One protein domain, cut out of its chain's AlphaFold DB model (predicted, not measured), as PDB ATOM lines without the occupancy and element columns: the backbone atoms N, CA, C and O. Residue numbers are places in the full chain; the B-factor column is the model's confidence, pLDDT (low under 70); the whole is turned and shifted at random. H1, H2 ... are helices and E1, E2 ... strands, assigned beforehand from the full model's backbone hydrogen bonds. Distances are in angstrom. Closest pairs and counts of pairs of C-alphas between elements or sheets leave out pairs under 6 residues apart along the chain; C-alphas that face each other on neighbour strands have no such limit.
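What this domain is: This is residues 492 to 564 of the 564 residues of an uncharacterized protein of Phytophthora kernoviae (UniProt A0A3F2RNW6). Three short helices make a small body, with H2 in the middle and H1 and H3 each packing on it, while a tiny two-strand ribbon of E1 and E2 sits at one end. After H3, which ends beside Ala 526 of H2, the unnamed tail, residues 551 to 564, leads away from the body, its C-alphas lying 7 to 30 A from the mean of all C-alphas, and makes much of the length. The printed part has 73 residues, with three named helices and two named strands in the order E1, H1, H2, E2, H3; the sheet E1 - E2 is antiparallel. The class is mostly helix, though under half of the residues are in named elements. The whole is elongated, 47 by 27 by 19 A, and only just compact, close to loose, with a radius of gyration of the C-alphas of 13.2 A.

Where its parts are: Start at C-alpha 497 at (191.069, 194.681, 209.579), where E1 begins; it ends at residue 499. H1 follows directly, residues 500 to 510, 15.8 A from first to last C-alpha. Find C-alpha 516 at (169.242, 196.965, 208.556); from there H2 runs to residue 526, over 15.3 A. Further on, E2 is residues 540 to 542; like E1, it measures 7.1 A. H3, residues 543 to 550 and 9.7 A long, ends at C-alpha 550 at (178.484, 189.052, 202.930).

How they stand to each other: Look first at H2, whose centre is nearest to the mean of the C-alphas, at 4.7 A. H1 and H2 touch, closest at the C-alphas of Arg 504 and Val 519, 7.0 A apart. They run opposite ways at a steep tilt of 48 degrees. H2 and H3 touch, closest at the C-alphas of Ala 526 and Ser 550, 4.6 A apart, and stand about perpendicular at 77 degrees. H1 and H3 are close but not clearly touching; the closest C-alphas, those of Val 503 and Tyr 543, are 6.8 A apart. In H1, H2 and H3 every O i to N i+4 pair is within hydrogen-bond range. E1 and E2 are antiparallel neighbours, their directions at 137 degrees. Across them you find N 498 and O 541 within hydrogen-bond range at 3.0 A, and N 541 and O 498 at 2.8 A. E1 and H2 are apart.

The domain as a whole: The two C-alphas farthest apart are those of Glu 493 and Thr 564, at 47.7 A. The printed part has no cut and ends at Thr 564, the chain's last residue. The link from H2 to E2 is long, 13 residues; the other links are tight. The mean pLDDT of the printed part is 79.1, and residues 550 to 564 are under 70 in this model.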
ATOM      1  N   THR A 492     192.564 203.336 208.934       95.06
ATOM      2  CA  THR A 492     193.686 204.291 209.014       95.06
ATOM      3  C   THR A 492     195.054 203.619 209.136       95.06
ATOM      4  O   THR A 492     196.071 204.225 208.810       95.06
ATOM      5  N   GLU A 493     195.090 202.379 209.627       94.31
ATOM      6  CA  GLU A 493     196.313 201.594 209.807       94.31
ATOM      7  C   GLU A 493     196.639 200.700 208.596       94.31
ATOM      8  O   GLU A 493     197.691 200.062 208.593       94.31
ATOM      9  N   GLN A 494     195.758 200.640 207.586       93.44
ATOM     10  CA  GLN A 494     195.874 199.806 206.382       93.44
ATOM     11  C   GLN A 494     196.144 198.323 206.679       93.44
ATOM     12  O   GLN A 494     196.820 197.624 205.921       93.44
ATOM     13  N   LYS A 495     195.615 197.812 207.797       94.19
ATOM     14  CA  LYS A 495     195.832 196.417 208.217       94.19
ATOM     15  C   LYS A 495     194.912 195.435 207.498       94.19
ATOM     16  O   LYS A 495     195.078 194.223 207.626       94.19
ATOM     17  N   GLY A 496     193.914 195.933 206.772       95.25
ATOM     18  CA  GLY A 496     192.862 195.118 206.181       95.25
ATOM     19  C   GLY A 496     191.870 194.589 207.217       95.25
ATOM     20  O   GLY A 496     191.161 193.626 206.919       95.25
ATOM     21  N   ILE A 497     191.845 195.160 208.429       95.69
ATOM     22  CA  ILE A 497     191.069 194.681 209.579       95.69
ATOM     23  C   ILE A 497     190.264 195.839 210.161       95.69
ATOM     24  O   ILE A 497     190.821 196.871 210.515       95.69
ATOM     25  N   LEU A 498     188.957 195.643 210.315       96.75
ATOM     26  CA  LEU A 498     188.054 196.608 210.943       96.75
ATOM     27  C   LEU A 498     187.063 195.889 211.861       96.75
ATOM     28  O   LEU A 498     186.762 194.720 211.621       96.75
ATOM     29  N   PRO A 499     186.520 196.548 212.899       96.25
ATOM     30  CA  PRO A 499     185.433 195.965 213.669       96.25
ATOM     31  C   PRO A 499     184.202 195.771 212.775       96.25
ATOM     32  O   PRO A 499     183.896 196.612 211.928       96.25
ATOM     33  N   LEU A 500     183.447 194.692 212.992       94.31
ATOM     34  CA  LEU A 500     182.269 194.367 212.175       94.31
ATOM     35  C   LEU A 500     181.216 195.497 212.137       94.31
ATOM     36  O   LEU A 500     180.544 195.700 211.125       94.31
ATOM     37  N   SER A 501     181.107 196.275 213.217       95.44
ATOM     38  CA  SER A 501     180.296 197.502 213.269       95.44
ATOM     39  C   SER A 501     180.715 198.541 212.231       95.44
ATOM     40  O   SER A 501     179.843 199.091 211.568       95.44
ATOM     41  N   ALA A 502     182.015 198.759 212.017       96.25
ATOM     42  CA  ALA A 502     182.492 199.691 210.998       96.25
ATOM     43  C   ALA A 502     182.123 199.219 209.584       96.25
ATOM     44  O   ALA A 502     181.769 200.052 208.751       96.25
ATOM     45  N   VAL A 503     182.128 197.900 209.338       94.81
ATOM     46  CA  VAL A 503     181.685 197.311 208.061       94.81
ATOM     47  C   VAL A 503     180.194 197.540 207.829       94.81
ATOM     48  O   VAL A 503     179.794 198.010 206.764       94.81
ATOM     49  N   ARG A 504     179.365 197.270 208.843       95.06
ATOM     50  CA  ARG A 504     177.926 197.571 208.816       95.06
ATOM     51  C   ARG A 504     177.678 199.053 208.541       95.06
ATOM     52  O   ARG A 504     176.844 199.388 207.706       95.06
ATOM     53  N   ASP A 505     178.381 199.924 209.251       95.81
ATOM     54  CA  ASP A 505     178.170 201.364 209.162       95.81
ATOM     55  C   ASP A 505     178.605 201.899 207.795       95.81
ATOM     56  O   ASP A 505     177.932 202.773 207.263       95.81
ATOM     57  N   ALA A 506     179.659 201.347 207.186       96.06
ATOM     58  CA  ALA A 506     180.051 201.669 205.813       96.06
ATOM     59  C   ALA A 506     178.957 201.274 204.803       96.06
ATOM     60  O   ALA A 506     178.574 202.094 203.972       96.06
ATOM     61  N   ILE A 507     178.380 200.070 204.934       93.50
ATOM     62  CA  ILE A 507     177.249 199.621 204.099       93.50
ATOM     63  C   ILE A 507     176.068 200.591 204.216       93.50
ATOM     64  O   ILE A 507     175.543 201.037 203.203       93.50
ATOM     65  N   LEU A 508     175.675 200.953 205.440       93.38
ATOM     66  CA  LEU A 508     174.550 201.868 205.679       93.38
ATOM     67  C   LEU A 508     174.852 203.323 205.282       93.38
ATOM     68  O   LEU A 508     173.926 204.095 205.056       93.38
ATOM     69  N   THR A 509     176.129 203.705 205.209       95.19
ATOM     70  CA  THR A 509     176.547 205.030 204.722       95.19
ATOM     71  C   THR A 509     176.372 205.119 203.205       95.19
ATOM     72  O   THR A 509     175.901 206.137 202.704       95.19
ATOM     73  N   ILE A 510     176.719 204.052 202.480       92.94
ATOM     74  CA  ILE A 510     176.650 204.002 201.012       92.94
ATOM     75  C   ILE A 510     175.235 203.700 200.517       92.94
ATOM     76  O   ILE A 510     174.794 204.297 199.539       92.94
ATOM     77  N   ASP A 511     174.509 202.812 201.201       89.31
ATOM     78  CA  ASP A 511     173.099 202.525 200.934       89.31
ATOM     79  C   ASP A 511     172.236 202.828 202.174       89.31
ATOM     80  O   ASP A 511     171.911 201.924 202.954       89.31
ATOM     81  N   PRO A 512     171.820 204.097 202.360       88.31
ATOM     82  CA  PRO A 512     170.943 204.494 203.463       88.31
ATOM     83  C   PRO A 512     169.560 203.833 203.428       88.31
ATOM     84  O   PRO A 512     168.852 203.840 204.435       88.31
ATOM     85  N   PHE A 513     169.153 203.284 202.278       84.06
ATOM     86  CA  PHE A 513     167.870 202.605 202.101       84.06
ATOM     87  C   PHE A 513     167.966 201.091 202.321       84.06
ATOM     88  O   PHE A 513     166.946 200.400 202.236       84.06
ATOM     89  N   ALA A 514     169.159 200.562 202.609       86.31
ATOM     90  CA  ALA A 514     169.339 199.156 202.923       86.31
ATOM     91  C   ALA A 514     168.570 198.782 204.199       86.31
ATOM     92  O   ALA A 514     168.705 199.418 205.247       86.31
ATOM     93  N   ASP A 515     167.800 197.693 204.138       88.62
ATOM     94  CA  ASP A 515     167.173 197.131 205.332       88.62
ATOM     95  C   ASP A 515     168.255 196.676 206.323       88.62
ATOM     96  O   ASP A 515     169.043 195.766 206.045       88.62
ATOM     97  N   GLN A 516     168.273 197.287 207.509       89.50
ATOM     98  CA  GLN A 516     169.242 196.965 208.556       89.50
ATOM     99  C   GLN A 516     169.179 195.487 208.959       89.50
ATOM    100  O   GLN A 516     170.211 194.891 209.279       89.50
ATOM    101  N   GLY A 517     167.985 194.880 208.923       88.38
ATOM    102  CA  GLY A 517     167.801 193.452 209.178       88.38
ATOM    103  C   GLY A 517     168.529 192.591 208.146       88.38
ATOM    104  O   GLY A 517     169.297 191.695 208.510       88.38
ATOM    105  N   ALA A 518     168.349 192.895 206.861       86.81
ATOM    106  CA  ALA A 518     169.036 192.242 205.755       86.81
ATOM    107  C   ALA A 518     170.561 192.414 205.828       86.81
ATOM    108  O   ALA A 518     171.282 191.426 205.671       86.81
ATOM    109  N   VAL A 519     171.061 193.618 206.134       88.75
ATOM    110  CA  VAL A 519     172.505 193.862 206.320       88.75
ATOM    111  C   VAL A 519     173.056 192.996 207.454       88.75
ATOM    112  O   VAL A 519     174.070 192.320 207.283       88.75
ATOM    113  N   TYR A 520     172.360 192.929 208.591       89.19
ATOM    114  CA  TYR A 520     172.772 192.093 209.721       89.19
ATOM    115  C   TYR A 520     172.800 190.604 209.351       89.19
ATOM    116  O   TYR A 520     173.756 189.898 209.669       89.19
ATOM    117  N   ASN A 521     171.775 190.124 208.644       86.69
ATOM    118  CA  ASN A 521     171.700 188.739 208.183       86.69
ATOM    119  C   ASN A 521     172.840 188.387 207.219       86.69
ATOM    120  O   ASN A 521     173.390 187.288 207.305       86.69
ATOM    121  N   ARG A 522     173.232 189.315 206.340       85.75
ATOM    122  CA  ARG A 522     174.385 189.149 205.443       85.75
ATOM    123  C   ARG A 522     175.697 189.037 206.211       85.75
ATOM    124  O   ARG A 522     176.477 188.128 205.940       85.75
ATOM    125  N   LEU A 523     175.912 189.896 207.205       90.00
ATOM    126  CA  LEU A 523     177.105 189.839 208.056       90.00
ATOM    127  C   LEU A 523     177.147 188.559 208.906       90.00
ATOM    128  O   LEU A 523     178.199 187.941 209.022       90.00
ATOM    129  N   MET A 524     176.007 188.096 209.436       88.75
ATOM    130  CA  MET A 524     175.934 186.804 210.135       88.75
ATOM    131  C   MET A 524     176.318 185.635 209.227       88.75
ATOM    132  O   MET A 524     177.108 184.785 209.631       88.75
ATOM    133  N   LYS A 525     175.796 185.602 207.993       84.25
ATOM    134  CA  LYS A 525     176.149 184.572 207.004       84.25
ATOM    135  C   LYS A 525     177.642 184.604 206.671       84.25
ATOM    136  O   LYS A 525     178.265 183.550 206.645       84.25
ATOM    137  N   ALA A 526     178.203 185.797 206.479       86.19
ATOM    138  CA  ALA A 526     179.622 186.002 206.199       86.19
ATOM    139  C   ALA A 526     180.553 185.516 207.312       86.19
ATOM    140  O   ALA A 526     181.638 185.022 207.026       86.19
ATOM    141  N   MET A 527     180.107 185.637 208.561       88.38
ATOM    142  CA  MET A 527     180.808 185.146 209.748       88.38
ATOM    143  C   MET A 527     180.475 183.682 210.082       88.38
ATOM    144  O   MET A 527     180.946 183.164 211.088       88.38
ATOM    145  N   HIS A 528     179.627 183.017 209.289       87.00
ATOM    146  CA  HIS A 528     179.095 181.679 209.575       87.00
ATOM    147  C   HIS A 528     178.389 181.553 210.944       87.00
ATOM    148  O   HIS A 528     178.307 180.472 211.529       87.00
ATOM    149  N   VAL A 529     177.805 182.648 211.440       87.81
ATOM    150  CA  VAL A 529     177.088 182.703 212.720       87.81
ATOM    151  C   VAL A 529     175.594 182.461 212.500       87.81
ATOM    152  O   VAL A 529     174.927 183.195 211.777       87.81
ATOM    153  N   LYS A 530     175.031 181.438 213.157       84.81
ATOM    154  CA  LYS A 530     173.605 181.074 213.017       84.81
ATOM    155  C   LYS A 530     172.662 181.876 213.919       84.81
ATOM    156  O   LYS A 530     171.470 181.955 213.639       84.81
ATOM    157  N   ILE A 531     173.168 182.428 215.023       86.00
ATOM    158  CA  ILE A 531     172.352 183.038 216.081       86.00
ATOM    159  C   ILE A 531     172.822 184.470 216.318       86.00
ATOM    160  O   ILE A 531     173.981 184.695 216.652       86.00
ATOM    161  N   LYS A 532     171.889 185.427 216.251       80.38
ATOM    162  CA  LYS A 532     172.150 186.870 216.399       80.38
ATOM    163  C   LYS A 532     172.967 187.240 217.643       80.38
ATOM    164  O   LYS A 532     173.811 188.126 217.567       80.38
ATOM    165  N   ALA A 533     172.730 186.543 218.756       79.50
ATOM    166  CA  ALA A 533     173.414 186.757 220.033       79.50
ATOM    167  C   ALA A 533     174.926 186.469 219.996       79.50
ATOM    168  O   ALA A 533     175.651 186.982 220.836       79.50
ATOM    169  N   HIS A 534     175.397 185.678 219.027       82.38
ATOM    170  CA  HIS A 534     176.812 185.331 218.880       82.38
ATOM    171  C   HIS A 534     177.560 186.274 217.929       82.38
ATOM    172  O   HIS A 534     178.758 186.109 217.739       82.38
ATOM    173  N   LEU A 535     176.876 187.246 217.309       85.69
ATOM    174  CA  LEU A 535     177.530 188.217 216.438       85.69
ATOM    175  C   LEU A 535     178.047 189.395 217.272       85.69
ATOM    176  O   LEU A 535     177.285 190.291 217.649       85.69
ATOM    177  N   TYR A 536     179.347 189.408 217.544       89.94
ATOM    178  CA  TYR A 536     179.985 190.478 218.301       89.94
ATOM    179  C   TYR A 536     180.385 191.627 217.368       89.94
ATOM    180  O   TYR A 536     181.370 191.567 216.648       89.94
ATOM    181  N   MET A 537     179.653 192.742 217.416       90.12
ATOM    182  CA  MET A 537     179.904 193.909 216.546       90.12
ATOM    183  C   MET A 537     181.275 194.586 216.732       90.12
ATOM    184  O   MET A 537     181.680 195.406 215.905       90.12
ATOM    185  N   ARG A 538     181.977 194.284 217.828       92.00
ATOM    186  CA  ARG A 538     183.336 194.775 218.102       92.00
ATOM    187  C   ARG A 538     184.427 193.811 217.630       92.00
ATOM    188  O   ARG A 538     185.597 194.148 217.751       92.00
ATOM    189  N   GLU A 539     184.054 192.636 217.129       92.31
ATOM    190  CA  GLU A 539     185.001 191.639 216.643       92.31
ATOM    191  C   GLU A 539     185.770 192.194 215.433       92.31
ATOM    192  O   GLU A 539     185.136 192.695 214.494       92.31
ATOM    193  N   PRO A 540     187.116 192.173 215.466       93.62
ATOM    194  CA  PRO A 540     187.935 192.595 214.341       93.62
ATOM    195  C   PRO A 540     187.840 191.555 213.225       93.62
ATOM    196  O   PRO A 540     188.075 190.370 213.443       93.62
ATOM    197  N   VAL A 541     187.510 192.002 212.019       94.38
ATOM    198  CA  VAL A 541     187.322 191.135 210.855       94.38
ATOM    199  C   VAL A 541     188.126 191.642 209.670       94.38
ATOM    200  O   VAL A 541     188.264 192.849 209.458       94.38
ATOM    201  N   HIS A 542     188.618 190.714 208.849       94.38
ATOM    202  CA  HIS A 542     189.203 191.063 207.562       94.38
ATOM    203  C   HIS A 542     188.102 191.515 206.603       94.38
ATOM    204  O   HIS A 542     187.419 190.687 205.996       94.38
ATOM    205  N   TYR A 543     187.910 192.827 206.449       92.06
ATOM    206  CA  TYR A 543     186.750 193.351 205.722       92.06
ATOM    207  C   TYR A 543     186.731 192.915 204.251       92.06
ATOM    208  O   TYR A 543     185.658 192.648 203.727       92.06
ATOM    209  N   LYS A 544     187.888 192.715 203.600       90.00
ATOM    210  CA  LYS A 544     187.953 192.162 202.231       90.00
ATOM    211  C   LYS A 544     187.400 190.730 202.156       90.00
ATOM    212  O   LYS A 544     186.717 190.393 201.194       90.00
ATOM    213  N   ALA A 545     187.639 189.905 203.179       86.75
ATOM    214  CA  ALA A 545     187.069 188.559 203.264       86.75
ATOM    215  C   ALA A 545     185.561 188.606 203.555       86.75
ATOM    216  O   ALA A 545     184.793 187.882 202.929       86.75
ATOM    217  N   ILE A 546     185.128 189.518 204.433       87.38
ATOM    218  CA  ILE A 546     183.706 189.730 204.725       87.38
ATOM    219  C   ILE A 546     182.958 190.247 203.506       87.38
ATOM    220  O   ILE A 546     181.856 189.787 203.252       87.38
ATOM    221  N   LEU A 547     183.507 191.162 202.712       84.75
ATOM    222  CA  LEU A 547     182.853 191.618 201.483       84.75
ATOM    223  C   LEU A 547     182.682 190.479 200.477       84.75
ATOM    224  O   LEU A 547     181.607 190.346 199.893       84.75
ATOM    225  N   LYS A 548     183.694 189.611 200.348       78.00
ATOM    226  CA  LYS A 548     183.628 188.404 199.511       78.00
ATOM    227  C   LYS A 548     182.561 187.400 199.961       78.00
ATOM    228  O   LYS A 548     182.104 186.623 199.131       78.00
ATOM    229  N   SER A 549     182.139 187.399 201.228       72.69
ATOM    230  CA  SER A 549     181.129 186.457 201.741       72.69
ATOM    231  C   SER A 549     179.756 187.082 202.046       72.69
ATOM    232  O   SER A 549     178.734 186.412 201.909       72.69
ATOM    233  N   SER A 550     179.694 188.360 202.436       62.56
ATOM    234  CA  SER A 550     178.484 189.052 202.930       62.56
ATOM    235  C   SER A 550     177.632 189.654 201.829       62.56
ATOM    236  O   SER A 550     176.408 189.519 201.842       62.56
ATOM    237  N   VAL A 551     178.256 190.306 200.855       55.06
ATOM    238  CA  VAL A 551     177.530 190.976 199.768       55.06
ATOM    239  C   VAL A 551     177.061 189.946 198.718       55.06
ATOM    240  O   VAL A 551     176.273 190.229 197.822       55.06
ATOM    241  N   TYR A 552     177.418 188.685 198.948       53.97
ATOM    242  CA  TYR A 552     177.127 187.538 198.115       53.97
ATOM    243  C   TYR A 552     176.375 186.421 198.862       53.97
ATOM    244  O   TYR A 552     176.489 185.239 198.543       53.97
ATOM    245  N   GLY A 553     175.572 186.784 199.866       36.84
ATOM    246  CA  GLY A 553     174.685 185.874 200.591       36.84
ATOM    247  C   GLY A 553     173.205 186.195 200.359       36.84
ATOM    248  O   GLY A 553     172.727 187.214 200.838       36.84
ATOM    249  N   GLU A 554     172.500 185.294 199.665       38.03
ATOM    250  CA  GLU A 554     171.039 185.154 199.469       38.03
ATOM    251  C   GLU A 554     170.113 186.235 200.060       38.03
ATOM    252  O   GLU A 554     170.051 186.411 201.284       38.03
ATOM    253  N   ASN A 555     169.259 186.750 199.164       36.03
ATOM    254  CA  ASN A 555     168.158 187.701 199.329       36.03
ATOM    255  C   ASN A 555     168.589 189.178 199.346       36.03
ATOM    256  O   ASN A 555     168.891 189.777 200.381       36.03
ATOM    257  N   VAL A 556     168.527 189.803 198.165       34.09
ATOM    258  CA  VAL A 556     168.111 191.205 198.070       34.09
ATOM    259  C   VAL A 556     166.686 191.266 198.635       34.09
ATOM    260  O   VAL A 556     165.852 190.441 198.246       34.09
ATOM    261  N   PRO A 557     166.389 192.137 199.617       30.28
ATOM    262  CA  PRO A 557     165.033 192.256 200.118       30.28
ATOM    263  C   PRO A 557     164.128 192.620 198.944       30.28
ATOM    264  O   PRO A 557     164.409 193.556 198.195       30.28
ATOM    265  N   LYS A 558     163.033 191.868 198.799       37.03
ATOM    266  CA  LYS A 558     161.875 192.307 198.026       37.03
ATOM    267  C   LYS A 558     161.594 193.736 198.483       37.03
ATOM    268  O   LYS A 558     161.188 193.920 199.629       37.03
ATOM    269  N   ARG A 559     161.827 194.741 197.632       34.00
ATOM    270  CA  ARG A 559     161.176 196.033 197.843       34.00
ATOM    271  C   ARG A 559     159.695 195.710 197.808       34.00
ATOM    272  O   ARG A 559     159.168 195.312 196.774       34.00
ATOM    273  N   SER A 560     159.073 195.737 198.978       27.84
ATOM    274  CA  SER A 560     157.642 195.594 199.139       27.84
ATOM    275  C   SER A 560     156.988 196.636 198.243       27.84
ATOM    276  O   SER A 560     156.980 197.819 198.562       27.84
ATOM    277  N   THR A 561     156.431 196.192 197.123       29.20
ATOM    278  CA  THR A 561     155.522 196.945 196.250       29.20
ATOM    279  C   THR A 561     154.165 197.187 196.923       29.20
ATOM    280  O   THR A 561     153.132 197.257 196.273       29.20
ATOM    281  N   THR A 562     154.142 197.328 198.246       31.25
ATOM    282  CA  THR A 562     152.970 197.745 199.017       31.25
ATOM    283  C   THR A 562     153.239 199.132 199.571       31.25
ATOM    284  O   THR A 562     153.594 199.285 200.732       31.25
ATOM    285  N   GLN A 563     153.115 200.124 198.691       31.22
ATOM    286  CA  GLN A 563     152.589 201.459 198.989       31.22
ATOM    287  C   GLN A 563     152.520 202.268 197.686       31.22
ATOM    288  O   GLN A 563     153.433 203.019 197.360       31.22
ATOM    289  N   THR A 564     151.431 202.060 196.949       30.89
ATOM    290  CA  THR A 564     150.547 203.106 196.406       30.89
ATOM    291  C   THR A 564     149.198 202.464 196.165       30.89
ATOM    292  O   THR A 564     149.194 201.408 195.491       30.89
TER     293      THR A 564